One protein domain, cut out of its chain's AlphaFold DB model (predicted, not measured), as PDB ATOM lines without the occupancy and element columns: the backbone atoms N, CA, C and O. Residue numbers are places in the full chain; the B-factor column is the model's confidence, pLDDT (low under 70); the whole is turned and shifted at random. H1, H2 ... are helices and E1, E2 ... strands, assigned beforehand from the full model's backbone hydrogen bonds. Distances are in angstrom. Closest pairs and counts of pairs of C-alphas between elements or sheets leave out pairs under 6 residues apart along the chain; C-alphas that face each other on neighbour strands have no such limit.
ATOM      1  N   SER A  19     -18.698  -3.164  17.673       69.50
ATOM      2  CA  SER A  19     -18.536  -2.580  16.332       69.50
ATOM      3  C   SER A  19     -18.489  -1.047  16.329       69.50
ATOM      4  O   SER A  19     -18.175  -0.426  15.313       69.50
ATOM      5  N   LYS A  20     -18.783  -0.422  17.472       73.06
ATOM      6  CA  LYS A  20     -18.772   1.031  17.635       73.06
ATOM      7  C   LYS A  20     -17.346   1.581  17.720       73.06
ATOM      8  O   LYS A  20     -16.456   0.936  18.262       73.06
ATOM      9  N   ASP A  21     -17.129   2.808  17.247       69.06
ATOM     10  CA  ASP A  21     -15.859   3.510  17.463       69.06
ATOM     11  C   ASP A  21     -15.752   3.975  18.925       69.06
ATOM     12  O   ASP A  21     -16.422   4.914  19.363       69.06
ATOM     13  N   TRP A  22     -14.896   3.299  19.691       77.44
ATOM     14  CA  TRP A  22     -14.594   3.595  21.095       77.44
ATOM     15  C   TRP A  22     -13.503   4.672  21.245       77.44
ATOM     16  O   TRP A  22     -12.661   4.602  22.146       77.44
ATOM     17  N   ALA A  23     -13.494   5.674  20.360       71.06
ATOM     18  CA  ALA A  23     -12.502   6.752  20.333       71.06
ATOM     19  C   ALA A  23     -11.058   6.209  20.248       71.06
ATOM     20  O   ALA A  23     -10.148   6.655  20.953       71.06
ATOM     21  N   GLY A  24     -10.871   5.167  19.431       65.88
ATOM     22  CA  GLY A  24      -9.589   4.475  19.276       65.88
ATOM     23  C   GLY A  24      -9.146   3.623  20.475       65.88
ATOM     24  O   GLY A  24      -8.023   3.118  20.478       65.88
ATOM     25  N   ARG A  25      -9.987   3.437  21.507       63.44
ATOM     26  CA  ARG A  25      -9.698   2.518  22.620       63.44
ATOM     27  C   ARG A  25     -10.216   1.118  22.298       63.44
ATOM     28  O   ARG A  25     -11.411   0.864  22.388       63.44
ATOM     29  N   LEU A  26      -9.308   0.200  21.961       60.94
ATOM     30  CA  LEU A  26      -9.653  -1.205  21.732       60.94
ATOM     31  C   LEU A  26     -10.181  -1.881  23.004       60.94
ATOM     32  O   LEU A  26      -9.532  -1.850  24.056       60.94
ATOM     33  N   ILE A  27     -11.290  -2.606  22.865       68.81
ATOM     34  CA  ILE A  27     -11.683  -3.643  23.819       68.81
ATOM     35  C   ILE A  27     -10.908  -4.903  23.436       68.81
ATOM     36  O   ILE A  27     -11.297  -5.655  22.549       68.81
ATOM     37  N   LYS A  28      -9.753  -5.104  24.074       57.56
ATOM     38  CA  LYS A  28      -8.895  -6.266  23.807       57.56
ATOM     39  C   LYS A  28      -9.686  -7.567  24.031       57.56
ATOM     40  O   LYS A  28     -10.330  -7.703  25.070       57.56
ATOM     41  N   ASN A  29      -9.558  -8.520  23.100       58.41
ATOM     42  CA  ASN A  29     -10.162  -9.869  23.092       58.41
ATOM     43  C   ASN A  29     -11.593 -10.012  22.524       58.41
ATOM     44  O   ASN A  29     -12.181 -11.080  22.685       58.41
ATOM     45  N   LEU A  30     -12.160  -8.996  21.866       61.06
ATOM     46  CA  LEU A  30     -13.463  -9.090  21.187       61.06
ATOM     47  C   LEU A  30     -13.405  -8.403  19.811       61.06
ATOM     48  O   LEU A  30     -12.902  -7.288  19.716       61.06
ATOM     49  N   GLY A  31     -13.960  -9.044  18.775       60.91
ATOM     50  CA  GLY A  31     -14.032  -8.508  17.407       60.91
ATOM     51  C   GLY A  31     -12.867  -8.905  16.489       60.91
ATOM     52  O   GLY A  31     -11.972  -9.654  16.882       60.91
ATOM     53  N   ASP A  32     -12.915  -8.422  15.243       60.44
ATOM     54  CA  ASP A  32     -11.851  -8.625  14.257       60.44
ATOM     55  C   ASP A  32     -10.600  -7.839  14.643       60.44
ATOM     56  O   ASP A  32     -10.665  -6.706  15.117       60.44
ATOM     57  N   ALA A  33      -9.435  -8.433  14.412       62.12
ATOM     58  CA  ALA A  33      -8.188  -7.846  14.860       62.12
ATOM     59  C   ALA A  33      -7.846  -6.566  14.071       62.12
ATOM     60  O   ALA A  33      -7.573  -6.608  12.866       62.12
ATOM     61  N   VAL A  34      -7.786  -5.419  14.755       63.06
ATOM     62  CA  VAL A  34      -7.608  -4.100  14.113       63.06
ATOM     63  C   VAL A  34      -6.133  -3.680  14.043       63.06
ATOM     64  O   VAL A  34      -5.706  -3.146  13.023       63.06
ATOM     65  N   ASP A  35      -5.290  -4.046  15.019       62.50
ATOM     66  CA  ASP A  35      -3.874  -3.628  15.083       62.50
ATOM     67  C   ASP A  35      -2.880  -4.774  15.366       62.50
ATOM     68  O   ASP A  35      -3.262  -5.871  15.762       62.50
ATOM     69  N   SER A  36      -1.584  -4.537  15.144       60.25
ATOM     70  CA  SER A  36      -0.522  -5.550  15.290       60.25
ATOM     71  C   SER A  36      -0.238  -5.987  16.737       60.25
ATOM     72  O   SER A  36       0.515  -6.936  16.954       60.25
ATOM     73  N   ASN A  37      -0.801  -5.303  17.737       61.91
ATOM     74  CA  ASN A  37      -0.635  -5.617  19.156       61.91
ATOM     75  C   ASN A  37      -1.795  -6.442  19.735       61.91
ATOM     76  O   ASN A  37      -1.698  -6.872  20.895       61.91
ATOM     77  N   ASP A  38      -2.843  -6.681  18.947       67.56
ATOM     78  CA  ASP A  38      -4.000  -7.502  19.290       67.56
ATOM     79  C   ASP A  38      -3.599  -8.959  19.597       67.56
ATOM     80  O   ASP A  38      -2.786  -9.570  18.899       67.56
ATOM     81  N   ALA A  39      -4.170  -9.528  20.659       65.06
ATOM     82  CA  ALA A  39      -3.916 -10.904  21.079       65.06
ATOM     83  C   ALA A  39      -4.329 -11.929  20.008       65.06
ATOM     84  O   ALA A  39      -3.628 -12.928  19.825       65.06
ATOM     85  N   VAL A  40      -5.402 -11.656  19.256       65.88
ATOM     86  CA  VAL A  40      -5.875 -12.523  18.165       65.88
ATOM     87  C   VAL A  40      -4.874 -12.517  17.007       65.88
ATOM     88  O   VAL A  40      -4.449 -13.580  16.548       65.88
ATOM     89  N   LYS A  41      -4.391 -11.330  16.604       65.50
ATOM     90  CA  LYS A  41      -3.323 -11.205  15.596       65.50
ATOM     91  C   LYS A  41      -2.009 -11.804  16.067       65.50
ATOM     92  O   LYS A  41      -1.308 -12.370  15.245       65.50
ATOM     93  N   LYS A  42      -1.669 -11.732  17.356       68.31
ATOM     94  CA  LYS A  42      -0.447 -12.359  17.885       68.31
ATOM     95  C   LYS A  42      -0.488 -13.874  17.768       68.31
ATOM     96  O   LYS A  42       0.467 -14.447  17.260       68.31
ATOM     97  N   ALA A  43      -1.579 -14.518  18.183       72.06
ATOM     98  CA  ALA A  43      -1.714 -15.967  18.044       72.06
ATOM     99  C   ALA A  43      -1.667 -16.396  16.568       72.06
ATOM    100  O   ALA A  43      -0.944 -17.327  16.214       72.06
ATOM    101  N   GLN A  44      -2.370 -15.671  15.696       72.25
ATOM    102  CA  GLN A  44      -2.368 -15.941  14.259       72.25
ATOM    103  C   GLN A  44      -1.002 -15.673  13.607       72.25
ATOM    104  O   GLN A  44      -0.563 -16.463  12.777       72.25
ATOM    105  N   ALA A  45      -0.302 -14.611  14.013       69.81
ATOM    106  CA  ALA A  45       1.039 -14.282  13.540       69.81
ATOM    107  C   ALA A  45       2.080 -15.302  14.015       69.81
ATOM    108  O   ALA A  45       2.991 -15.616  13.259       69.81
ATOM    109  N   ILE A  46       1.936 -15.849  15.229       74.44
ATOM    110  CA  ILE A  46       2.770 -16.956  15.721       74.44
ATOM    111  C   ILE A  46       2.513 -18.213  14.883       74.44
ATOM    112  O   ILE A  46       3.452 -18.859  14.434       74.44
ATOM    113  N   LEU A  47       1.251 -18.545  14.609       74.56
ATOM    114  CA  LEU A  47       0.920 -19.673  13.734       74.56
ATOM    115  C   LEU A  47       1.476 -19.481  12.316       74.56
ATOM    116  O   LEU A  47       2.052 -20.413  11.770       74.56
ATOM    117  N   GLN A  48       1.373 -18.280  11.742       76.56
ATOM    118  CA  GLN A  48       1.934 -17.962  10.422       76.56
ATOM    119  C   GLN A  48       3.465 -17.897  10.400       76.56
ATOM    120  O   GLN A  48       4.061 -18.181   9.366       76.56
ATOM    121  N   SER A  49       4.117 -17.514  11.501       74.38
ATOM    122  CA  SER A  49       5.581 -17.499  11.566       74.38
ATOM    123  C   SER A  49       6.155 -18.904  11.718       74.38
ATOM    124  O   SER A  49       7.222 -19.191  11.176       74.38
ATOM    125  N   VAL A  50       5.439 -19.791  12.416       77.06
ATOM    126  CA  VAL A  50       5.842 -21.188  12.591       77.06
ATOM    127  C   VAL A  50       5.481 -22.015  11.352       77.06
ATOM    128  O   VAL A  50       6.313 -22.793  10.887       77.06
ATOM    129  N   MET A  51       4.289 -21.838  10.776       82.75
ATOM    130  CA  MET A  51       3.825 -22.564   9.588       82.75
ATOM    131  C   MET A  51       4.141 -21.771   8.312       82.75
ATOM    132  O   MET A  51       3.391 -20.884   7.906       82.75
ATOM    133  N   THR A  52       5.263 -22.093   7.673       80.19
ATOM    134  CA  THR A  52       5.773 -21.384   6.489       80.19
ATOM    135  C   THR A  52       5.241 -21.947   5.172       80.19
ATOM    136  O   THR A  52       5.370 -21.294   4.136       80.19
ATOM    137  N   GLY A  53       4.680 -23.160   5.185       78.12
ATOM    138  CA  GLY A  53       4.227 -23.872   3.993       78.12
ATOM    139  C   GLY A  53       2.847 -24.508   4.146       78.12
ATOM    140  O   GLY A  53       2.345 -24.752   5.244       78.12
ATOM    141  N   ARG A  54       2.209 -24.806   3.006       77.88
ATOM    142  CA  ARG A  54       1.018 -25.665   2.995       77.88
ATOM    143  C   ARG A  54       1.437 -27.084   3.373       77.88
ATOM    144  O   ARG A  54       2.368 -27.614   2.779       77.88
ATOM    145  N   GLY A  55       0.703 -27.700   4.295       77.88
ATOM    146  CA  GLY A  55       0.976 -29.070   4.739       77.88
ATOM    147  C   GLY A  55       1.985 -29.184   5.884       77.88
ATOM    148  O   GLY A  55       2.385 -30.299   6.210       77.88
ATOM    149  N   ASP A  56       2.370 -28.070   6.515       86.56
ATOM    150  CA  ASP A  56       3.176 -28.100   7.738       86.56
ATOM    151  C   ASP A  56       2.431 -28.842   8.863       86.56
ATOM    152  O   ASP A  56       1.236 -28.630   9.087       86.56
ATOM    153  N   ILE A  57       3.152 -29.699   9.591       88.62
ATOM    154  CA  ILE A  57       2.631 -30.449  10.742       88.62
ATOM    155  C   ILE A  57       3.300 -29.939  12.017       88.62
ATOM    156  O   ILE A  57       4.521 -29.786  12.074       88.62
ATOM    157  N   LEU A  58       2.491 -29.700  13.050       90.44
ATOM    158  CA  LEU A  58       2.948 -29.352  14.393       90.44
ATOM    159  C   LEU A  58       2.810 -30.554  15.322       90.44
ATOM    160  O   LEU A  58       1.802 -31.262  15.285       90.44
ATOM    161  N   TYR A  59       3.797 -30.743  16.191       90.69
ATOM    162  CA  TYR A  59       3.741 -31.714  17.278       90.69
ATOM    163  C   TYR A  59       4.175 -31.078  18.599       90.69
ATOM    164  O   TYR A  59       4.758 -29.992  18.644       90.69
ATOM    165  N   ARG A  60       3.837 -31.749  19.700       90.06
ATOM    166  CA  ARG A  60       4.249 -31.334  21.039       90.06
ATOM    167  C   ARG A  60       5.682 -31.805  21.293       90.06
ATOM    168  O   ARG A  60       5.899 -33.006  21.401       90.06
ATOM    169  N   GLY A  61       6.618 -30.865  21.398       86.88
ATOM    170  CA  GLY A  61       7.954 -31.123  21.938       86.88
ATOM    171  C   GLY A  61       7.957 -31.105  23.470       86.88
ATOM    172  O   GLY A  61       6.901 -31.121  24.107       86.88
ATOM    173  N   ASP A  62       9.142 -31.013  24.071       86.25
ATOM    174  CA  ASP A  62       9.307 -31.081  25.532       86.25
ATOM    175  C   ASP A  62       8.540 -29.980  26.280       86.25
ATOM    176  O   ASP A  62       7.938 -30.213  27.329       86.25
ATOM    177  N   SER A  63       8.531 -28.765  25.732       86.31
ATOM    178  CA  SER A  63       7.871 -27.609  26.356       86.31
ATOM    179  C   SER A  63       7.197 -26.653  25.370       86.31
ATOM    180  O   SER A  63       6.466 -25.757  25.792       86.31
ATOM    181  N   GLU A  64       7.360 -26.877  24.067       86.25
ATOM    182  CA  GLU A  64       6.864 -25.994  23.015       86.25
ATOM    183  C   GLU A  64       6.234 -26.769  21.851       86.25
ATOM    184  O   GLU A  64       6.401 -27.984  21.708       86.25
ATOM    185  N   ALA A  65       5.453 -26.059  21.036       86.69
ATOM    186  CA  ALA A  65       4.963 -26.591  19.773       86.69
ATOM    187  C   ALA A  65       6.098 -26.526  18.748       86.69
ATOM    188  O   ALA A  65       6.615 -25.447  18.463       86.69
ATOM    189  N   VAL A  66       6.462 -27.676  18.189       89.31
ATOM    190  CA  VAL A  66       7.556 -27.796  17.227       89.31
ATOM    191  C   VAL A  66       6.974 -28.122  15.859       89.31
ATOM    192  O   VAL A  66       6.076 -28.958  15.728       89.31
ATOM    193  N   ARG A  67       7.481 -27.454  14.821       90.44
ATOM    194  CA  ARG A  67       7.172 -27.807  13.436       90.44
ATOM    195  C   ARG A  67       8.014 -28.998  13.011       90.44
ATOM    196  O   ARG A  67       9.240 -28.937  13.052       90.44
ATOM    197  N   LEU A  68       7.353 -30.035  12.510       89.88
ATOM    198  CA  LEU A  68       8.025 -31.139  11.848       89.88
ATOM    199  C   LEU A  68       8.662 -30.636  10.546       89.88
ATOM    200  O   LEU A  68       7.971 -30.109   9.672       89.88
ATOM    201  N   ALA A  69       9.984 -30.766  10.429       85.56
ATOM    202  CA  ALA A  69      10.716 -30.279   9.266       85.56
ATOM    203  C   ALA A  69      10.185 -30.916   7.963       85.56
ATOM    204  O   ALA A  69       9.901 -32.118   7.951       85.56
ATOM    205  N   PRO A  70      10.095 -30.151   6.859       76.81
ATOM    206  CA  PRO A  70       9.591 -30.628   5.571       76.81
ATOM    207  C   PRO A  70      10.621 -31.491   4.821       76.81
ATOM    208  O   PRO A  70      10.884 -31.286   3.637       76.81
ATOM    209  N   ASN A  71      11.268 -32.429   5.512       71.81
ATOM    210  CA  ASN A  71      12.217 -33.353   4.904       71.81
ATOM    211  C   ASN A  71      11.477 -34.609   4.445       71.81
ATOM    212  O   ASN A  71      11.508 -35.650   5.097       71.81
ATOM    213  N   TYR A  72      10.745 -34.460   3.348       70.19
ATOM    214  CA  TYR A  72      10.087 -35.560   2.667       70.19
ATOM    215  C   TYR A  72      11.078 -36.102   1.635       70.19
ATOM    216  O   TYR A  72      11.590 -35.338   0.814       70.19
ATOM    217  N   GLY A  73      11.369 -37.403   1.668       64.50
ATOM    218  CA  GLY A  73      12.123 -38.045   0.595       64.50
ATOM    219  C   GLY A  73      11.386 -37.938  -0.745       64.50
ATOM    220  O   GLY A  73      10.294 -37.370  -0.851       64.50
ATOM    221  N   VAL A  74      11.960 -38.511  -1.798       67.62
ATOM    222  CA  VAL A  74      11.309 -38.518  -3.114       67.62
ATOM    223  C   VAL A  74      10.176 -39.553  -3.120       67.62
ATOM    224  O   VAL A  74      10.435 -40.748  -3.088       67.62
ATOM    225  N   GLY A  75       8.917 -39.111  -3.223       71.31
ATOM    226  CA  GLY A  75       7.758 -39.998  -3.412       71.31
ATOM    227  C   GLY A  75       6.747 -39.988  -2.261       71.31
ATOM    228  O   GLY A  75       6.432 -38.934  -1.707       71.31
ATOM    229  N   TYR A  76       6.173 -41.156  -1.950       79.06
ATOM    230  CA  TYR A  76       5.178 -41.299  -0.885       79.06
ATOM    231  C   TYR A  76       5.863 -41.360   0.478       79.06
ATOM    232  O   TYR A  76       6.652 -42.260   0.748       79.06
ATOM    233  N   ASN A  77       5.508 -40.420   1.345       84.62
ATOM    234  CA  ASN A  77       6.017 -40.338   2.705       84.62
ATOM    235  C   ASN A  77       4.870 -40.587   3.687       84.62
ATOM    236  O   ASN A  77       3.728 -40.194   3.432       84.62
ATOM    237  N   PHE A  78       5.169 -41.225   4.811       86.88
ATOM    238  CA  PHE A  78       4.220 -41.431   5.898       86.88
ATOM    239  C   PHE A  78       4.822 -40.971   7.222       86.88
ATOM    240  O   PHE A  78       6.040 -40.880   7.381       86.88
ATOM    241  N   LEU A  79       3.943 -40.644   8.166       90.19
ATOM    242  CA  LEU A  79       4.344 -40.225   9.499       90.19
ATOM    243  C   LEU A  79       4.683 -41.458  10.340       90.19
ATOM    244  O   LEU A  79       3.875 -42.380  10.461       90.19
ATOM    245  N   HIS A  80       5.874 -41.455  10.920       87.69
ATOM    246  CA  HIS A  80       6.424 -42.520  11.750       87.69
ATOM    247  C   HIS A  80       6.870 -41.936  13.096       87.69
ATOM    248  O   HIS A  80       7.191 -40.758  13.184       87.69
ATOM    249  N   MET A  81       6.872 -42.743  14.158       89.94
ATOM    250  CA  MET A  81       7.388 -42.338  15.465       89.94
ATOM    251  C   MET A  81       8.813 -42.853  15.630       89.94
ATOM    252  O   MET A  81       9.019 -44.061  15.541       89.94
ATOM    253  N   LYS A  82       9.781 -41.978  15.916       86.44
ATOM    254  CA  LYS A  82      11.180 -42.385  16.100       86.44
ATOM    255  C   LYS A  82      11.303 -43.500  17.136       86.44
ATOM    256  O   LYS A  82      10.807 -43.401  18.258       86.44
ATOM    257  N   ASN A  83      12.064 -44.534  16.792       77.38
ATOM    258  CA  ASN A  83      12.409 -45.617  17.713       77.38
ATOM    259  C   ASN A  83      13.649 -45.268  18.562       77.38
ATOM    260  O   ASN A  83      14.575 -46.062  18.703       77.38
ATOM    261  N   SER A  84      13.704 -44.036  19.072       78.12
ATOM    262  CA  SER A  84      14.771 -43.542  19.955       78.12
ATOM    263  C   SER A  84      14.347 -43.518  21.428       78.12
ATOM    264  O   SER A  84      15.101 -43.064  22.286       78.12
ATOM    265  N   GLY A  85      13.127 -43.979  21.733       76.69
ATOM    266  CA  GLY A  85      12.523 -43.900  23.066       76.69
ATOM    267  C   GLY A  85      11.961 -42.519  23.419       76.69
ATOM    268  O   GLY A  85      11.273 -42.387  24.427       76.69
ATOM    269  N   GLN A  86      12.199 -41.506  22.584       77.31
ATOM    270  CA  GLN A  86      11.501 -40.227  22.645       77.31
ATOM    271  C   GLN A  86      10.340 -40.271  21.649       77.31
ATOM    272  O   GLN A  86      10.529 -40.666  20.501       77.31
ATOM    273  N   PHE A  87       9.131 -39.912  22.089       84.00
ATOM    274  CA  PHE A  87       7.919 -39.902  21.259       84.00
ATOM    275  C   PHE A  87       7.929 -38.724  20.271       84.00
ATOM    276  O   PHE A  87       7.076 -37.838  20.321       84.00
ATOM    277  N   GLU A  88       8.918 -38.708  19.383       89.94
ATOM    278  CA  GLU A  88       9.121 -37.678  18.374       89.94
ATOM    279  C   GLU A  88       8.730 -38.206  16.979       89.94
ATOM    280  O   GLU A  88       9.262 -39.232  16.537       89.94
ATOM    281  N   PRO A  89       7.808 -37.537  16.262       91.81
ATOM    282  CA  PRO A  89       7.421 -37.946  14.922       91.81
ATOM    283  C   PRO A  89       8.493 -37.586  13.885       91.81
ATOM    284  O   PRO A  89       9.174 -36.568  13.990       91.81
ATOM    285  N   GLU A  90       8.594 -38.389  12.832       89.56
ATOM    286  CA  GLU A  90       9.429 -38.131  11.663       89.56
ATOM    287  C   GLU A  90       8.756 -38.590  10.367       89.56
ATOM    288  O   GLU A  90       7.868 -39.445  10.363       89.56
ATOM    289  N   TRP A  91       9.194 -38.011   9.250       88.56
ATOM    290  CA  TRP A  91       8.817 -38.486   7.925       88.56
ATOM    291  C   TRP A  91       9.656 -39.698   7.549       88.56
ATOM    292  O   TRP A  91      10.885 -39.643   7.596       88.56
ATOM    293  N   LEU A  92       8.986 -40.771   7.135       85.38
ATOM    294  CA  LEU A  92       9.632 -41.954   6.594       85.38
ATOM    295  C   LEU A  92       9.132 -42.221   5.171       85.38
ATOM    296  O   LEU A  92       7.941 -42.107   4.873       85.38
ATOM    297  N   ASP A  93      10.063 -42.565   4.287       83.69
ATOM    298  CA  ASP A  93       9.775 -42.934   2.903       83.69
ATOM    299  C   ASP A  93       9.122 -44.329   2.847       83.69
ATOM    300  O   ASP A  93       9.575 -45.264   3.519       83.69
ATOM    301  N   ILE A  94       8.085 -44.499   2.018       81.94
ATOM    302  CA  ILE A  94       7.464 -45.801   1.725       81.94
ATOM    303  C   ILE A  94       8.490 -46.856   1.302       81.94
ATOM    304  O   ILE A  94       8.327 -48.037   1.616       81.94
ATOM    305  N   GLN A  95       9.570 -46.448   0.636       79.56
ATOM    306  CA  GLN A  95      10.649 -47.349   0.248       79.56
ATOM    307  C   GLN A  95      11.294 -47.994   1.476       79.56
ATOM    308  O   GLN A  95      11.551 -49.193   1.463       79.56
ATOM    309  N   SER A  96      11.480 -47.245   2.565       79.75
ATOM    310  CA  SER A  96      12.018 -47.773   3.823       79.75
ATOM    311  C   SER A  96      11.100 -48.831   4.438       79.75
ATOM    312  O   SER A  96      11.586 -49.846   4.933       79.75
ATOM    313  N   LEU A  97       9.779 -48.642   4.353       80.25
ATOM    314  CA  LEU A  97       8.804 -49.646   4.798       80.25
ATOM    315  C   LEU A  97       8.863 -50.911   3.936       80.25
ATOM    316  O   LEU A  97       8.868 -52.020   4.465       80.25
ATOM    317  N   ILE A  98       8.928 -50.753   2.612       79.88
ATOM    318  CA  ILE A  98       9.026 -51.880   1.679       79.88
ATOM    319  C   ILE A  98      10.311 -52.666   1.943       79.88
ATOM    320  O   ILE A  98      10.254 -53.888   2.049       79.88
ATOM    321  N   ILE A  99      11.450 -51.987   2.107       82.12
ATOM    322  CA  ILE A  99      12.734 -52.618   2.446       82.12
ATOM    323  C   ILE A  99      12.608 -53.398   3.755       82.12
ATOM    324  O   ILE A  99      12.996 -54.561   3.808       82.12
ATOM    325  N   TYR A 100      12.021 -52.792   4.788       80.81
ATOM    326  CA  TYR A 100      11.826 -53.450   6.079       80.81
ATOM    327  C   TYR A 100      10.967 -54.721   5.971       80.81
ATOM    328  O   TYR A 100      11.311 -55.746   6.552       80.81
ATOM    329  N   LEU A 101       9.869 -54.675   5.208       82.12
ATOM    330  CA  LEU A 101       8.938 -55.802   5.075       82.12
ATOM    331  C   LEU A 101       9.431 -56.902   4.129       82.12
ATOM    332  O   LEU A 101       9.107 -58.070   4.328       82.12
ATOM    333  N   THR A 102      10.158 -56.537   3.074       83.19
ATOM    334  CA  THR A 102      10.472 -57.447   1.956       83.19
ATOM    335  C   THR A 102      11.953 -57.794   1.839       83.19
ATOM    336  O   THR A 102      12.303 -58.697   1.084       83.19
ATOM    337  N   GLY A 103      12.835 -57.079   2.542       79.12
ATOM    338  CA  GLY A 103      14.283 -57.193   2.364       79.12
ATOM    339  C   GLY A 103      14.775 -56.696   1.000       79.12
ATOM    340  O   GLY A 103      15.896 -57.014   0.604       79.12
TER     341      GLY A 103
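Overview. This is residues 19 to 103 of the 180 residues of an uncharacterized protein of Dehalococcoides sp. UCH007 (UniProt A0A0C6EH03). Picture a stretched-out string of parts set one after another in chain order: a winding tail of residues 19 to 38 at one end, helix H1 after it, two separate antiparallel hairpins, E1 with E2 and E3 with E4, and helix H2 at the far end. Residues 20 to 25 stick out at one end and residues 98 to 103, of which 98 to 102 belong to H2, at the other. The printed part has 85 residues with two named helices and four named strands, in the order H1 E1 E2 E3 E4 H2. Its class is mixed, helices and strands, and under half of the residues, 37, are in named elements. It is extended, with a radius of gyration of the C-alphas of 20.4 A, and spans 72 by 27 by 15 A, only just a rod.

Arrangement. Start from Ser 19 and pass the unnamed residues 19 to 38 to reach H1, residues 39 to 50. A short link leads to E1, residues 58 to 60, which forms a hairpin through a tight link with E2, residues 65 to 67. These strands are antiparallel at 140 degrees; look for N 59 and O 66, 2.9 A apart and within hydrogen-bond range. The closest C-alphas of H1 and E2 are those of Val 50 and Arg 67, 6.8 A apart. After a short link comes the hairpin of E3, residues 77 to 81, and E4, residues 89 to 93, antiparallel at 142 degrees. Here N 78 and O 92 are 2.9 A apart and N 90 and O 80 2.8 A apart, both within hydrogen-bond range. Between the hairpins, E2 and E3 are apart, while the closest C-alphas of E1 and E4, those of Tyr 59 and Pro 89, are 7.6 A apart. A tight link with 0 residues joins E4 to H2, residues 94 to 102. H1 and H2 are apart, and in both every O i to N i+4 pair is within hydrogen-bond range.

Along the chain. Find C-alpha 39 at (-3.916, -10.904, 21.079); from there H1 runs 16.5 A to C-alpha 50. E3 begins at C-alpha 77, (6.017, -40.338, 2.705), and measures 13.0 A; E4 measures 13.2 A. H2 runs 12.0 A and ends at C-alpha 102, (10.472, -57.447, 1.956). E1 and E2 have three residues each.

Size, cuts and confidence. The C-alphas farthest apart are those of Ala 23 and Gly 103, 71.6 A. The printed part has no cut, and no link is long. Mean pLDDT of the printed part is 76.9; look for values under 70 at residues 19, 21, 24 to 42, 45 and 73 to 74.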